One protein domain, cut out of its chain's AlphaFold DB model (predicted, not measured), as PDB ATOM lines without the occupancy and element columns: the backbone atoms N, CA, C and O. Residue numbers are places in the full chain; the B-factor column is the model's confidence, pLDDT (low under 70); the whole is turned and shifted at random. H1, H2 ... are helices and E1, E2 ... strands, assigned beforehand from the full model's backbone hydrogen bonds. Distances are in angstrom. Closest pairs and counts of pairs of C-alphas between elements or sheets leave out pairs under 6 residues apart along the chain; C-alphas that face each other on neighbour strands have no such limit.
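What this domain is: This is residues 7 to 119 of the 130 residues of an uncharacterized protein of Bondarzewia mesenterica (UniProt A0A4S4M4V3). A small antiparallel sheet, E3 E4 E5, has the helix H1 over one face and the very long helix H3 crossing the other face, while a separate hairpin, E1 and E2, packs on residues 62 to 69 of H1. H3 makes the long axis, and its far part sticks out as an arm: residues 99 to 119 stand free, of which 99 to 117 belong to H3; the short H2 lies near the other end of H3. The printed part has 113 residues with five named strands and three named helices, in the order E1 E2 E3 E4 E5 H1 H2 H3, and the class is mixed, helices and strands. The three-strand sheet has the order E3 E4 E5 and the two-strand sheet the order E1 E2, both antiparallel. The whole is loose, with a radius of gyration of the C-alphas of 17.7 A, and elongated, spanning 62 by 38 by 27 A.

How they stand to each other: E1, residues 7 to 10, and E2, residues 17 to 22, form a hairpin and run antiparallel at 175 degrees; N 7 and O 21 are 2.8 A apart, within hydrogen-bond range. E3, residues 27 to 32, E4, residues 35 to 42, and E5, residues 45 to 52, form a meander, each strand the antiparallel neighbour of the one before. E3 and E4 are a hairpin at 162 degrees, with N 30 and O 37 within hydrogen-bond range at 2.9 A. E4 and E5 are a hairpin at 160 degrees, with N 38 and O 49 within range at 2.8 A. The edge strands are E3 and E5, and the sheet is twisted, its C-alphas lying up to 4.1 A off the best plane. H1, residues 56 to 69, is on this sheet at a height over the sheet of 9.1 A, over E3 and E4; it runs along the strands, at 6 degrees to E4 on the local plane. The closest C-alphas of H1 and E4 are those of Leu 63 and Val 36, 6.3 A apart. The closest C-alphas of E2 and H1 are those of Ser 22 and Ala 69, 5.4 A apart. H2, residues 73 to 78, is not on the three-strand sheet. H3, residues 80 to 117, is close to H2 but not clearly touching it, with the C-alphas of Ala 76 and His 83 closest at 5.7 A; they run opposite ways at a steep tilt of 52 degrees. H3 is on the three-strand sheet on the opposite face from H1, at a height over the sheet of 10.7 A, over E4 and E5. It runs across the strands, at 74 degrees to E4 on the local plane, and the closest C-alphas of these two are those of Gly 39 and Ile 94, 6.2 A apart. These layers are three, with helices on both faces of a sheet; H1 and H3 are apart. In H1, H2 and H3 every O i to N i+4 pair is within hydrogen-bond range.

Where its parts are: E1 begins at C-alpha 7, (179.097, 149.048, 160.800), and measures 9.8 A from first to last C-alpha; E2 measures 13.9 A. E3 measures 16.2 A, E4 21.4 A and E5 22.9 A. H1 measures 19.9 A and H2 8.6 A. H3 begins at C-alpha 80, (175.148, 136.080, 180.940), ends at C-alpha 117, (144.563, 127.751, 135.164), and measures 55.7 A.

The domain as a whole: The two C-alphas farthest apart are those of Gly 78 and Ala 119, at 63.8 A. Without the stretches that stand free, residues 77 to 82 and 99 to 119, the body has 86 residues and spans 37 by 28 by 26 A. The printed part has no cut. The link from E1 to E2 is short, and the other links between named elements are tight. The mean pLDDT of the printed part is 90.9; residues 73 to 76 and residue 119 are under 70.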
ATOM      1  N   VAL A   7     179.142 149.288 162.245       93.44
ATOM      2  CA  VAL A   7     179.097 149.048 160.800       93.44
ATOM      3  C   VAL A   7     178.064 149.987 160.199       93.44
ATOM      4  O   VAL A   7     176.882 149.907 160.525       93.44
ATOM      5  N   VAL A   8     178.504 150.875 159.310       94.31
ATOM      6  CA  VAL A   8     177.636 151.854 158.647       94.31
ATOM      7  C   VAL A   8     177.482 151.472 157.184       94.31
ATOM      8  O   VAL A   8     178.463 151.415 156.446       94.31
ATOM      9  N   VAL A   9     176.245 151.244 156.751       93.56
ATOM     10  CA  VAL A   9     175.922 150.985 155.347       93.56
ATOM     11  C   VAL A   9     175.475 152.292 154.711       93.56
ATOM     12  O   VAL A   9     174.532 152.933 155.184       93.56
ATOM     13  N   ARG A  10     176.143 152.693 153.629       95.62
ATOM     14  CA  ARG A  10     175.842 153.921 152.887       95.62
ATOM     15  C   ARG A  10     175.491 153.619 151.441       95.62
ATOM     16  O   ARG A  10     176.015 152.686 150.839       95.62
ATOM     17  N   SER A  11     174.627 154.454 150.883       94.12
ATOM     18  CA  SER A  11     174.401 154.510 149.444       94.12
ATOM     19  C   SER A  11     175.682 154.973 148.750       94.12
ATOM     20  O   SER A  11     176.197 156.039 149.074       94.12
ATOM     21  N   SER A  12     176.166 154.199 147.779       91.31
ATOM     22  CA  SER A  12     177.373 154.546 147.013       91.31
ATOM     23  C   SER A  12     177.212 155.853 146.220       91.31
ATOM     24  O   SER A  12     178.134 156.657 146.147       91.31
ATOM     25  N   SER A  13     176.017 156.116 145.681       96.31
ATOM     26  CA  SER A  13     175.764 157.296 144.843       96.31
ATOM     27  C   SER A  13     175.544 158.586 145.632       96.31
ATOM     28  O   SER A  13     175.873 159.661 145.144       96.31
ATOM     29  N   THR A  14     174.967 158.507 146.835       95.62
ATOM     30  CA  THR A  14     174.572 159.700 147.612       95.62
ATOM     31  C   THR A  14     175.318 159.855 148.932       95.62
ATOM     32  O   THR A  14     175.112 160.844 149.631       95.62
ATOM     33  N   ASN A  15     176.124 158.866 149.324       94.44
ATOM     34  CA  ASN A  15     176.745 158.743 150.647       94.44
ATOM     35  C   ASN A  15     175.767 158.782 151.839       94.44
ATOM     36  O   ASN A  15     176.199 158.780 152.995       94.44
ATOM     37  N   LYS A  16     174.449 158.759 151.596       96.88
ATOM     38  CA  LYS A  16     173.437 158.721 152.656       96.88
ATOM     39  C   LYS A  16     173.523 157.407 153.421       96.88
ATOM     40  O   LYS A  16     173.653 156.338 152.821       96.88
ATOM     41  N   ILE A  17     173.421 157.491 154.745       95.25
ATOM     42  CA  ILE A  17     173.362 156.321 155.624       95.25
ATOM     43  C   ILE A  17     172.023 155.621 155.398       95.25
ATOM     44  O   ILE A  17     170.969 156.235 155.528       95.25
ATOM     45  N   MET A  18     172.085 154.341 155.045       93.69
ATOM     46  CA  MET A  18     170.911 153.487 154.871       93.69
ATOM     47  C   MET A  18     170.579 152.744 156.160       93.69
ATOM     48  O   MET A  18     169.417 152.645 156.533       93.69
ATOM     49  N   THR A  19     171.604 152.218 156.832       93.31
ATOM     50  CA  THR A  19     171.465 151.525 158.113       93.31
ATOM     51  C   THR A  19     172.787 151.542 158.878       93.31
ATOM     52  O   THR A  19     173.858 151.752 158.297       93.31
ATOM     53  N   LEU A  20     172.704 151.323 160.186       94.25
ATOM     54  CA  LEU A  20     173.834 151.246 161.099       94.25
ATOM     55  C   LEU A  20     173.646 150.056 162.038       94.25
ATOM     56  O   LEU A  20     172.576 149.873 162.616       94.25
ATOM     57  N   PHE A  21     174.703 149.272 162.212       93.38
ATOM     58  CA  PHE A  21     174.748 148.156 163.148       93.38
ATOM     59  C   PHE A  21     175.798 148.421 164.224       93.38
ATOM     60  O   PHE A  21     176.901 148.879 163.922       93.38
ATOM     61  N   SER A  22     175.456 148.167 165.482       91.88
ATOM     62  CA  SER A  22     176.327 148.425 166.632       91.88
ATOM     63  C   SER A  22     175.997 147.498 167.799       91.88
ATOM     64  O   SER A  22     175.086 146.675 167.704       91.88
ATOM     65  N   GLU A  23     176.685 147.663 168.930       89.31
ATOM     66  CA  GLU A  23     176.414 146.916 170.166       89.31
ATOM     67  C   GLU A  23     174.953 147.014 170.644       89.31
ATOM     68  O   GLU A  23     174.473 146.128 171.345       89.31
ATOM     69  N   THR A  24     174.204 148.054 170.266       88.00
ATOM     70  CA  THR A  24     172.789 148.191 170.646       88.00
ATOM     71  C   THR A  24     171.829 147.525 169.664       88.00
ATOM     72  O   THR A  24     170.632 147.470 169.937       88.00
ATOM     73  N   SER A  25     172.315 147.025 168.529       91.44
ATOM     74  CA  SER A  25     171.477 146.419 167.499       91.44
ATOM     75  C   SER A  25     171.059 145.000 167.888       91.44
ATOM     76  O   SER A  25     171.889 144.135 168.173       91.44
ATOM     77  N   ASP A  26     169.755 144.743 167.855       92.75
ATOM     78  CA  ASP A  26     169.181 143.417 168.063       92.75
ATOM     79  C   ASP A  26     169.122 142.663 166.734       92.75
ATOM     80  O   ASP A  26     168.105 142.672 166.040       92.75
ATOM     81  N   LEU A  27     170.238 142.037 166.353       94.38
ATOM     82  CA  LEU A  27     170.378 141.417 165.037       94.38
ATOM     83  C   LEU A  27     170.907 139.982 165.050       94.38
ATOM     84  O   LEU A  27     171.487 139.502 166.024       94.38
ATOM     85  N   GLN A  28     170.733 139.325 163.908       94.56
ATOM     86  CA  GLN A  28     171.356 138.066 163.528       94.56
ATOM     87  C   GLN A  28     171.953 138.226 162.126       94.56
ATOM     88  O   GLN A  28     171.263 138.688 161.217       94.56
ATOM     89  N   ALA A  29     173.205 137.814 161.937       95.19
ATOM     90  CA  ALA A  29     173.859 137.776 160.632       95.19
ATOM     91  C   ALA A  29     174.185 136.327 160.238       95.19
ATOM     92  O   ALA A  29     174.569 135.520 161.081       95.19
ATOM     93  N   GLU A  30     174.016 135.982 158.962       95.00
ATOM     94  CA  GLU A  30     174.363 134.668 158.414       95.00
ATOM     95  C   GLU A  30     174.960 134.790 157.005       95.00
ATOM     96  O   GLU A  30     174.535 135.621 156.198       95.00
ATOM     97  N   LYS A  31     175.926 133.930 156.674       96.62
ATOM     98  CA  LYS A  31     176.482 133.830 155.318       96.62
ATOM     99  C   LYS A  31     175.602 132.955 154.426       96.62
ATOM    100  O   LYS A  31     175.224 131.850 154.810       96.62
ATOM    101  N   ARG A  32     175.347 133.406 153.193       94.94
ATOM    102  CA  ARG A  32     174.643 132.664 152.133       94.94
ATOM    103  C   ARG A  32     175.289 132.893 150.777       94.94
ATOM    104  O   ARG A  32     175.044 133.905 150.127       94.94
ATOM    105  N   GLY A  33     176.123 131.953 150.338       95.00
ATOM    106  CA  GLY A  33     176.945 132.170 149.145       95.00
ATOM    107  C   GLY A  33     177.867 133.376 149.352       95.00
ATOM    108  O   GLY A  33     178.628 133.377 150.325       95.00
ATOM    109  N   ASN A  34     177.750 134.378 148.475       96.44
ATOM    110  CA  ASN A  34     178.465 135.662 148.536       96.44
ATOM    111  C   ASN A  34     177.684 136.771 149.263       96.44
ATOM    112  O   ASN A  34     178.095 137.928 149.261       96.44
ATOM    113  N   PHE A  35     176.555 136.433 149.888       96.81
ATOM    114  CA  PHE A  35     175.765 137.381 150.662       96.81
ATOM    115  C   PHE A  35     175.974 137.189 152.161       96.81
ATOM    116  O   PHE A  35     176.054 136.060 152.652       96.81
ATOM    117  N   VAL A  36     175.962 138.296 152.897       97.56
ATOM    118  CA  VAL A  36     175.675 138.319 154.331       97.56
ATOM    119  C   VAL A  36     174.239 138.798 154.503       97.56
ATOM    120  O   VAL A  36     173.901 139.926 154.146       97.56
ATOM    121  N   VAL A  37     173.378 137.926 155.019       96.50
ATOM    122  CA  VAL A  37     171.991 138.265 155.339       96.50
ATOM    123  C   VAL A  37     171.932 138.694 156.795       96.50
ATOM    124  O   VAL A  37     172.315 137.931 157.676       96.50
ATOM    125  N   VAL A  38     171.450 139.909 157.041       96.62
ATOM    126  CA  VAL A  38     171.305 140.494 158.375       96.62
ATOM    127  C   VAL A  38     169.822 140.694 158.663       96.62
ATOM    128  O   VAL A  38     169.161 141.479 157.989       96.62
ATOM    129  N   GLY A  39     169.289 139.991 159.656       96.12
ATOM    130  CA  GLY A  39     167.973 140.271 160.226       96.12
ATOM    131  C   GLY A  39     168.126 141.151 161.460       96.12
ATOM    132  O   GLY A  39     168.864 140.784 162.365       96.12
ATOM    133  N   CYS A  40     167.436 142.284 161.511       95.06
ATOM    134  CA  CYS A  40     167.415 143.206 162.643       95.06
ATOM    135  C   CYS A  40     165.984 143.329 163.178       95.06
ATOM    136  O   CYS A  40     165.033 143.409 162.395       95.06
ATOM    137  N   VAL A  41     165.822 143.330 164.497       95.00
ATOM    138  CA  VAL A  41     164.550 143.612 165.166       95.00
ATOM    139  C   VAL A  41     164.505 145.103 165.495       95.00
ATOM    140  O   VAL A  41     165.275 145.594 166.314       95.00
ATOM    141  N   GLU A  42     163.582 145.822 164.863       91.12
ATOM    142  CA  GLU A  42     163.358 147.253 165.063       91.12
ATOM    143  C   GLU A  42     161.950 147.462 165.625       91.12
ATOM    144  O   GLU A  42     160.938 147.385 164.917       91.12
ATOM    145  N   GLY A  43     161.873 147.666 166.942       88.06
ATOM    146  CA  GLY A  43     160.606 147.716 167.665       88.06
ATOM    147  C   GLY A  43     159.831 146.404 167.523       88.06
ATOM    148  O   GLY A  43     160.260 145.362 168.010       88.06
ATOM    149  N   SER A  44     158.677 146.450 166.855       88.38
ATOM    150  CA  SER A  44     157.815 145.282 166.612       88.38
ATOM    151  C   SER A  44     158.024 144.620 165.245       88.38
ATOM    152  O   SER A  44     157.323 143.659 164.917       88.38
ATOM    153  N   LYS A  45     158.950 145.129 164.425       92.69
ATOM    154  CA  LYS A  45     159.169 144.669 163.050       92.69
ATOM    155  C   LYS A  45     160.544 144.033 162.903       92.69
ATOM    156  O   LYS A  45     161.489 144.388 163.596       92.69
ATOM    157  N   VAL A  46     160.651 143.112 161.951       95.56
ATOM    158  CA  VAL A  46     161.939 142.582 161.500       95.56
ATOM    159  C   VAL A  46     162.281 143.226 160.163       95.56
ATOM    160  O   VAL A  46     161.519 143.101 159.199       95.56
ATOM    161  N   VAL A  47     163.441 143.869 160.094       95.06
ATOM    162  CA  VAL A  47     164.044 144.387 158.863       95.06
ATOM    163  C   VAL A  47     165.141 143.419 158.433       95.06
ATOM    164  O   VAL A  47     165.924 142.957 159.254       95.06
ATOM    165  N   SER A  48     165.176 143.055 157.153       94.25
ATOM    166  CA  SER A  48     166.173 142.123 156.618       94.25
ATOM    167  C   SER A  48     166.988 142.805 155.531       94.25
ATOM    168  O   SER A  48     166.419 143.319 154.571       94.25
ATOM    169  N   TRP A  49     168.307 142.744 155.656       95.44
ATOM    170  CA  TRP A  49     169.274 143.233 154.682       95.44
ATOM    171  C   TRP A  49     170.015 142.055 154.055       95.44
ATOM    172  O   TRP A  49     170.345 141.095 154.747       95.44
ATOM    173  N   SER A  50     170.300 142.138 152.759       95.62
ATOM    174  CA  SER A  50     171.160 141.184 152.053       95.62
ATOM    175  C   SER A  50     172.324 141.955 151.456       95.62
ATOM    176  O   SER A  50     172.149 142.697 150.492       95.62
ATOM    177  N   LEU A  51     173.503 141.811 152.053       95.62
ATOM    178  CA  LEU A  51     174.711 142.528 151.660       95.62
ATOM    179  C   LEU A  51     175.545 141.627 150.758       95.62
ATOM    180  O   LEU A  51     175.997 140.573 151.199       95.62
ATOM    181  N   ASN A  52     175.723 142.018 149.499       96.38
ATOM    182  CA  ASN A  52     176.558 141.275 148.562       96.38
ATOM    183  C   ASN A  52     178.033 141.641 148.757       96.38
ATOM    184  O   ASN A  52     178.371 142.824 148.803       96.38
ATOM    185  N   ALA A  53     178.900 140.639 148.812       95.25
ATOM    186  CA  ALA A  53     180.345 140.802 148.805       95.25
ATOM    187  C   ALA A  53     180.938 140.237 147.506       95.25
ATOM    188  O   ALA A  53     180.363 139.365 146.859       95.25
ATOM    189  N   LEU A  54     182.114 140.733 147.116       93.94
ATOM    190  CA  LEU A  54     182.722 140.397 145.822       93.94
ATOM    191  C   LEU A  54     183.193 138.940 145.730       93.94
ATOM    192  O   LEU A  54     183.268 138.375 144.644       93.94
ATOM    193  N   ASN A  55     183.538 138.332 146.865       95.62
ATOM    194  CA  ASN A  55     184.024 136.960 146.937       95.62
ATOM    195  C   ASN A  55     183.831 136.380 148.348       95.62
ATOM    196  O   ASN A  55     183.403 137.066 149.282       95.62
ATOM    197  N   ASN A  56     184.172 135.102 148.513       95.88
ATOM    198  CA  ASN A  56     184.006 134.390 149.778       95.88
ATOM    199  C   ASN A  56     184.821 135.016 150.928       95.88
ATOM    200  O   ASN A  56     184.288 135.171 152.025       95.88
ATOM    201  N   ALA A  57     186.064 135.434 150.670       97.38
ATOM    202  CA  ALA A  57     186.928 136.032 151.687       97.38
ATOM    203  C   ALA A  57     186.382 137.381 152.188       97.38
ATOM    204  O   ALA A  57     186.330 137.614 153.395       97.38
ATOM    205  N   GLU A  58     185.908 138.239 151.279       96.94
ATOM    206  CA  GLU A  58     185.207 139.486 151.616       96.94
ATOM    207  C   GLU A  58     183.912 139.211 152.388       96.94
ATOM    208  O   GLU A  58     183.597 139.905 153.350       96.94
ATOM    209  N   THR A  59     183.182 138.152 152.021       97.44
ATOM    210  CA  THR A  59     181.951 137.754 152.722       97.44
ATOM    211  C   THR A  59     182.235 137.382 154.179       97.44
ATOM    212  O   THR A  59     181.510 137.804 155.079       97.44
ATOM    213  N   LEU A  60     183.296 136.604 154.426       97.50
ATOM    214  CA  LEU A  60     183.706 136.215 155.777       97.50
ATOM    215  C   LEU A  60     184.210 137.414 156.585       97.50
ATOM    216  O   LEU A  60     183.829 137.562 157.745       97.50
ATOM    217  N   ARG A  61     185.005 138.304 155.971       96.50
ATOM    218  CA  ARG A  61     185.452 139.549 156.615       96.50
ATOM    219  C   ARG A  61     184.283 140.449 156.997       96.50
ATOM    220  O   ARG A  61     184.266 140.975 158.109       96.50
ATOM    221  N   LEU A  62     183.296 140.596 156.118       95.81
ATOM    222  CA  LEU A  62     182.096 141.376 156.401       95.81
ATOM    223  C   LEU A  62     181.287 140.765 157.551       95.81
ATOM    224  O   LEU A  62     180.913 141.488 158.475       95.81
ATOM    225  N   LEU A  63     181.054 139.448 157.525       96.69
ATOM    226  CA  LEU A  63     180.342 138.747 158.596       96.69
ATOM    227  C   LEU A  63     181.037 138.956 159.948       96.69
ATOM    228  O   LEU A  63     180.396 139.413 160.891       96.69
ATOM    229  N   ALA A  64     182.347 138.707 160.014       95.44
ATOM    230  CA  ALA A  64     183.130 138.877 161.234       95.44
ATOM    231  C   ALA A  64     183.113 140.330 161.736       95.44
ATOM    232  O   ALA A  64     183.012 140.569 162.938       95.44
ATOM    233  N   SER A  65     183.158 141.307 160.826       94.69
ATOM    234  CA  SER A  65     183.091 142.731 161.180       94.69
ATOM    235  C   SER A  65     181.748 143.100 161.813       94.69
ATOM    236  O   SER A  65     181.716 143.823 162.807       94.69
ATOM    237  N   ILE A  66     180.640 142.582 161.273       94.88
ATOM    238  CA  ILE A  66     179.300 142.792 161.836       94.88
ATOM    239  C   ILE A  66     179.185 142.118 163.202       94.88
ATOM    240  O   ILE A  66     178.744 142.757 164.155       94.88
ATOM    241  N   GLU A  67     179.602 140.856 163.315       91.62
ATOM    242  CA  GLU A  67     179.548 140.119 164.579       91.62
ATOM    243  C   GLU A  67     180.359 140.815 165.672       91.62
ATOM    244  O   GLU A  67     179.850 140.997 166.774       91.62
ATOM    245  N   LEU A  68     181.574 141.271 165.359       90.44
ATOM    246  CA  LEU A  68     182.438 141.960 166.314       90.44
ATOM    247  C   LEU A  68     181.871 143.322 166.732       90.44
ATOM    248  O   LEU A  68     181.854 143.636 167.920       90.44
ATOM    249  N   ALA A  69     181.389 144.127 165.780       91.19
ATOM    250  CA  ALA A  69     180.831 145.448 166.072       91.19
ATOM    251  C   ALA A  69     179.524 145.383 166.878       91.19
ATOM    252  O   ALA A  69     179.224 146.291 167.651       91.19
ATOM    253  N   CYS A  70     178.749 144.310 166.707       90.31
ATOM    254  CA  CYS A  70     177.449 144.139 167.353       90.31
ATOM    255  C   CYS A  70     177.504 143.221 168.577       90.31
ATOM    256  O   CYS A  70     176.475 142.947 169.199       90.31
ATOM    257  N   TYR A  71     178.690 142.728 168.942       84.75
ATOM    258  CA  TYR A  71     178.843 141.859 170.094       84.75
ATOM    259  C   TYR A  71     178.597 142.637 171.391       84.75
ATOM    260  O   TYR A  71     179.344 143.547 171.751       84.75
ATOM    261  N   LYS A  72     177.564 142.243 172.140       80.12
ATOM    262  CA  LYS A  72     177.163 142.864 173.412       80.12
ATOM    263  C   LYS A  72     178.079 142.457 174.570       80.12
ATOM    264  O   LYS A  72     177.627 141.865 175.551       80.12
ATOM    265  N   CYS A  73     179.367 142.786 174.478       69.12
ATOM    266  CA  CYS A  73     180.395 142.367 175.438       69.12
ATOM    267  C   CYS A  73     180.044 142.736 176.889       69.12
ATOM    268  O   CYS A  73     180.139 141.895 177.779       69.12
ATOM    269  N   LYS A  74     179.545 143.956 177.125       65.38
ATOM    270  CA  LYS A  74     179.195 144.446 178.468       65.38
ATOM    271  C   LYS A  74     178.044 143.656 179.098       65.38
ATOM    272  O   LYS A  74     178.113 143.310 180.273       65.38
ATOM    273  N   GLN A  75     177.005 143.334 178.324       64.06
ATOM    274  CA  GLN A  75     175.867 142.545 178.815       64.06
ATOM    275  C   GLN A  75     176.230 141.067 178.982       64.06
ATOM    276  O   GLN A  75     175.776 140.436 179.932       64.06
ATOM    277  N   ALA A  76     177.074 140.527 178.097       63.16
ATOM    278  CA  ALA A  76     177.554 139.153 178.192       63.16
ATOM    279  C   ALA A  76     178.396 138.910 179.456       63.16
ATOM    280  O   ALA A  76     178.333 137.819 180.011       63.16
ATOM    281  N   ILE A  77     179.150 139.917 179.912       73.25
ATOM    282  CA  ILE A  77     179.974 139.838 181.126       73.25
ATOM    283  C   ILE A  77     179.141 140.128 182.387       73.25
ATOM    284  O   ILE A  77     179.298 139.434 183.385       73.25
ATOM    285  N   GLY A  78     178.251 141.128 182.347       74.75
ATOM    286  CA  GLY A  78     177.487 141.571 183.522       74.75
ATOM    287  C   GLY A  78     176.304 140.676 183.914       74.75
ATOM    288  O   GLY A  78     176.061 140.482 185.100       74.75
ATOM    289  N   ASP A  79     175.575 140.113 182.942       76.75
ATOM    290  CA  ASP A  79     174.500 139.137 183.189       76.75
ATOM    291  C   ASP A  79     174.366 138.157 182.003       76.75
ATOM    292  O   ASP A  79     173.542 138.346 181.091       76.75
ATOM    293  N   PRO A  80     175.146 137.059 182.018       77.31
ATOM    294  CA  PRO A  80     175.148 136.080 180.940       77.31
ATOM    295  C   PRO A  80     173.765 135.461 180.692       77.31
ATOM    296  O   PRO A  80     173.365 135.252 179.545       77.31
ATOM    297  N   ARG A  81     172.990 135.170 181.750       78.94
ATOM    298  CA  ARG A  81     171.703 134.456 181.627       78.94
ATOM    299  C   ARG A  81     170.671 135.308 180.904       78.94
ATOM    300  O   ARG A  81     169.953 134.794 180.037       78.94
ATOM    301  N   THR A  82     170.589 136.590 181.243       78.19
ATOM    302  CA  THR A  82     169.669 137.522 180.583       78.19
ATOM    303  C   THR A  82     170.110 137.803 179.149       78.19
ATOM    304  O   THR A  82     169.266 137.810 178.247       78.19
ATOM    305  N   HIS A  83     171.420 137.893 178.903       79.38
ATOM    306  CA  HIS A  83     171.978 138.024 177.557       79.38
ATOM    307  C   HIS A  83     171.568 136.854 176.636       79.38
ATOM    308  O   HIS A  83     171.011 137.080 175.557       79.38
ATOM    309  N   TYR A  84     171.713 135.597 177.079       81.94
ATOM    310  CA  TYR A  84     171.269 134.429 176.297       81.94
ATOM    311  C   TYR A  84     169.757 134.412 176.044       81.94
ATOM    312  O   TYR A  84     169.314 134.037 174.954       81.94
ATOM    313  N   LYS A  85     168.944 134.804 177.033       85.56
ATOM    314  CA  LYS A  85     167.484 134.895 176.866       85.56
ATOM    315  C   LYS A  85     167.107 135.940 175.818       85.56
ATOM    316  O   LYS A  85     166.250 135.652 174.984       85.56
ATOM    317  N   SER A  86     167.737 137.113 175.855       85.12
ATOM    318  CA  SER A  86     167.509 138.181 174.876       85.12
ATOM    319  C   SER A  86     167.878 137.723 173.465       85.12
ATOM    320  O   SER A  86     167.037 137.752 172.569       85.12
ATOM    321  N   ARG A  87     169.068 137.134 173.293       86.75
ATOM    322  CA  ARG A  87     169.514 136.601 171.998       86.75
ATOM    323  C   ARG A  87     168.555 135.557 171.419       86.75
ATOM    324  O   ARG A  87     168.166 135.652 170.262       86.75
ATOM    325  N   ARG A  88     168.058 134.630 172.247       90.00
ATOM    326  CA  ARG A  88     167.037 133.654 171.817       90.00
ATOM    327  C   ARG A  88     165.716 134.303 171.396       90.00
ATOM    328  O   ARG A  88     165.035 133.751 170.535       90.00
ATOM    329  N   LYS A  89     165.306 135.414 172.016       91.50
ATOM    330  CA  LYS A  89     164.096 136.146 171.601       91.50
ATOM    331  C   LYS A  89     164.287 136.775 170.221       91.50
ATOM    332  O   LYS A  89     163.393 136.644 169.392       91.50
ATOM    333  N   ILE A  90     165.451 137.375 169.977       92.19
ATOM    334  CA  ILE A  90     165.825 137.966 168.683       92.19
ATOM    335  C   ILE A  90     165.809 136.889 167.589       92.19
ATOM    336  O   ILE A  90     165.083 137.028 166.604       92.19
ATOM    337  N   ASP A  91     166.492 135.763 167.815       92.25
ATOM    338  CA  ASP A  91     166.528 134.638 166.869       92.25
ATOM    339  C   ASP A  91     165.119 134.118 166.535       92.25
ATOM    340  O   ASP A  91     164.802 133.823 165.379       92.25
ATOM    341  N   ARG A  92     164.244 134.008 167.545       95.00
ATOM    342  CA  ARG A  92     162.847 133.586 167.348       95.00
ATOM    343  C   ARG A  92     162.065 134.596 166.520       95.00
ATOM    344  O   ARG A  92     161.425 134.189 165.557       95.00
ATOM    345  N   ALA A  93     162.149 135.885 166.852       95.88
ATOM    346  CA  ALA A  93     161.442 136.940 166.132       95.88
ATOM    347  C   ALA A  93     161.817 136.950 164.641       95.88
ATOM    348  O   ALA A  93     160.937 136.938 163.778       95.88
ATOM    349  N   ILE A  94     163.115 136.871 164.334       96.00
ATOM    350  CA  ILE A  94     163.624 136.832 162.955       96.00
ATOM    351  C   ILE A  94     163.157 135.561 162.233       96.00
ATOM    352  O   ILE A  94     162.692 135.619 161.089       96.00
ATOM    353  N   LYS A  95     163.237 134.398 162.892       95.19
ATOM    354  CA  LYS A  95     162.810 133.117 162.313       95.19
ATOM    355  C   LYS A  95     161.311 133.082 162.020       95.19
ATOM    356  O   LYS A  95     160.909 132.590 160.963       95.19
ATOM    357  N   ASP A  96     160.489 133.584 162.932       95.50
ATOM    358  CA  ASP A  96     159.036 133.585 162.784       95.50
ATOM    359  C   ASP A  96     158.579 134.581 161.718       95.50
ATOM    360  O   ASP A  96     157.747 134.235 160.873       95.50
ATOM    361  N   ASP A  97     159.187 135.764 161.655       95.56
ATOM    362  CA  ASP A  97     158.923 136.707 160.575       95.56
ATOM    363  C   ASP A  97     159.330 136.131 159.202       95.56
ATOM    364  O   ASP A  97     158.543 136.172 158.249       95.56
ATOM    365  N   ARG A  98     160.487 135.457 159.106       93.56
ATOM    366  CA  ARG A  98     160.892 134.738 157.888       93.56
ATOM    367  C   ARG A  98     159.863 133.685 157.471       93.56
ATOM    368  O   ARG A  98     159.508 133.617 156.293       93.56
ATOM    369  N   ARG A  99     159.362 132.880 158.414       95.50
ATOM    370  CA  ARG A  99     158.304 131.886 158.151       95.50
ATOM    371  C   ARG A  99     157.028 132.555 157.644       95.50
ATOM    372  O   ARG A  99     156.439 132.076 156.677       95.50
ATOM    373  N   LYS A 100     156.626 133.676 158.248       95.38
ATOM    374  CA  LYS A 100     155.442 134.445 157.838       95.38
ATOM    375  C   LYS A 100     155.601 135.046 156.441       95.38
ATOM    376  O   LYS A 100     154.654 135.021 155.660       95.38
ATOM    377  N   ARG A 101     156.779 135.581 156.093       93.25
ATOM    378  CA  ARG A 101     157.069 136.059 154.726       93.25
ATOM    379  C   ARG A 101     157.033 134.919 153.708       93.25
ATOM    380  O   ARG A 101     156.440 135.087 152.652       93.25
ATOM    381  N   HIS A 102     157.617 133.765 154.035       95.06
ATOM    382  CA  HIS A 102     157.613 132.609 153.138       95.06
ATOM    383  C   HIS A 102     156.198 132.070 152.892       95.06
ATOM    384  O   HIS A 102     155.845 131.828 151.744       95.06
ATOM    385  N   ARG A 103     155.373 131.961 153.944       96.31
ATOM    386  CA  ARG A 103     153.968 131.555 153.814       96.31
ATOM    387  C   ARG A 103     153.186 132.507 152.907       96.31
ATOM    388  O   ARG A 103     152.608 132.053 151.939       96.31
ATOM    389  N   ARG A 104     153.283 133.823 153.142       96.06
ATOM    390  CA  ARG A 104     152.625 134.837 152.297       96.06
ATOM    391  C   ARG A 104     153.030 134.748 150.825       96.06
ATOM    392  O   ARG A 104     152.171 134.895 149.969       96.06
ATOM    393  N   ARG A 105     154.316 134.503 150.538       95.56
ATOM    394  CA  ARG A 105     154.790 134.304 149.161       95.56
ATOM    395  C   ARG A 105     154.178 133.048 148.546       95.56
ATOM    396  O   ARG A 105     153.630 133.125 147.463       95.56
ATOM    397  N   LYS A 106     154.195 131.927 149.272       96.06
ATOM    398  CA  LYS A 106     153.586 130.675 148.811       96.06
ATOM    399  C   LYS A 106     152.087 130.828 148.531       96.06
ATOM    400  O   LYS A 106     151.617 130.346 147.510       96.06
ATOM    401  N   ASP A 107     151.353 131.491 149.423       95.19
ATOM    402  CA  ASP A 107     149.911 131.713 149.268       95.19
ATOM    403  C   ASP A 107     149.620 132.617 148.055       95.19
ATOM    404  O   ASP A 107     148.677 132.371 147.306       95.19
ATOM    405  N   GLN A 108     150.462 133.630 147.827       94.38
ATOM    406  CA  GLN A 108     150.398 134.486 146.644       94.38
ATOM    407  C   GLN A 108     150.681 133.701 145.355       94.38
ATOM    408  O   GLN A 108     149.906 133.804 144.409       94.38
ATOM    409  N   ASP A 109     151.743 132.896 145.325       93.81
ATOM    410  CA  ASP A 109     152.104 132.084 144.157       93.81
ATOM    411  C   ASP A 109     150.985 131.081 143.815       93.81
ATOM    412  O   ASP A 109     150.607 130.944 142.653       93.81
ATOM    413  N   ALA A 110     150.383 130.446 144.829       93.81
ATOM    414  CA  ALA A 110     149.255 129.529 144.653       93.81
ATOM    415  C   ALA A 110     148.004 130.227 144.089       93.81
ATOM    416  O   ALA A 110     147.302 129.665 143.248       93.81
ATOM    417  N   MET A 111     147.729 131.460 144.525       91.81
ATOM    418  CA  MET A 111     146.639 132.270 143.979       91.81
ATOM    419  C   MET A 111     146.886 132.601 142.502       91.81
ATOM    420  O   MET A 111     145.992 132.422 141.678       91.81
ATOM    421  N   VAL A 112     148.101 133.039 142.158       93.00
ATOM    422  CA  VAL A 112     148.487 133.337 140.769       93.00
ATOM    423  C   VAL A 112     148.348 132.092 139.887       93.00
ATOM    424  O   VAL A 112     147.795 132.172 138.789       93.00
ATOM    425  N   GLU A 113     148.783 130.929 140.372       91.81
ATOM    426  CA  GLU A 113     148.647 129.658 139.657       91.81
ATOM    427  C   GLU A 113     147.177 129.277 139.416       91.81
ATOM    428  O   GLU A 113     146.820 128.874 138.308       91.81
ATOM    429  N   ALA A 114     146.308 129.447 140.419       89.12
ATOM    430  CA  ALA A 114     144.878 129.170 140.287       89.12
ATOM    431  C   ALA A 114     144.211 130.048 139.213       89.12
ATOM    432  O   ALA A 114     143.488 129.522 138.368       89.12
ATOM    433  N   PHE A 115     144.508 131.354 139.185       86.38
ATOM    434  CA  PHE A 115     144.001 132.259 138.143       86.38
ATOM    435  C   PHE A 115     144.536 131.909 136.752       86.38
ATOM    436  O   PHE A 115     143.797 131.954 135.772       86.38
ATOM    437  N   SER A 116     145.803 131.505 136.661       85.31
ATOM    438  CA  SER A 116     146.428 131.128 135.388       85.31
ATOM    439  C   SER A 116     145.772 129.887 134.768       85.31
ATOM    440  O   SER A 116     145.678 129.774 133.549       85.31
ATOM    441  N   ARG A 117     145.274 128.964 135.602       78.38
ATOM    442  CA  ARG A 117     144.563 127.751 135.164       78.38
ATOM    443  C   ARG A 117     143.123 128.011 134.703       78.38
ATOM    444  O   ARG A 117     142.582 127.181 133.982       78.38
ATOM    445  N   GLN A 118     142.505 129.129 135.089       72.31
ATOM    446  CA  GLN A 118     141.107 129.437 134.748       72.31
ATOM    447  C   GLN A 118     140.928 130.123 133.380       72.31
ATOM    448  O   GLN A 118     139.800 130.261 132.926       72.31
ATOM    449  N   ALA A 119     142.000 130.531 132.690       62.06
ATOM    450  CA  ALA A 119     141.896 131.487 131.582       62.06
ATOM    451  C   ALA A 119     141.818 130.920 130.145       62.06
ATOM    452  O   ALA A 119     141.911 131.714 129.215       62.06
TER     453      ALA A 119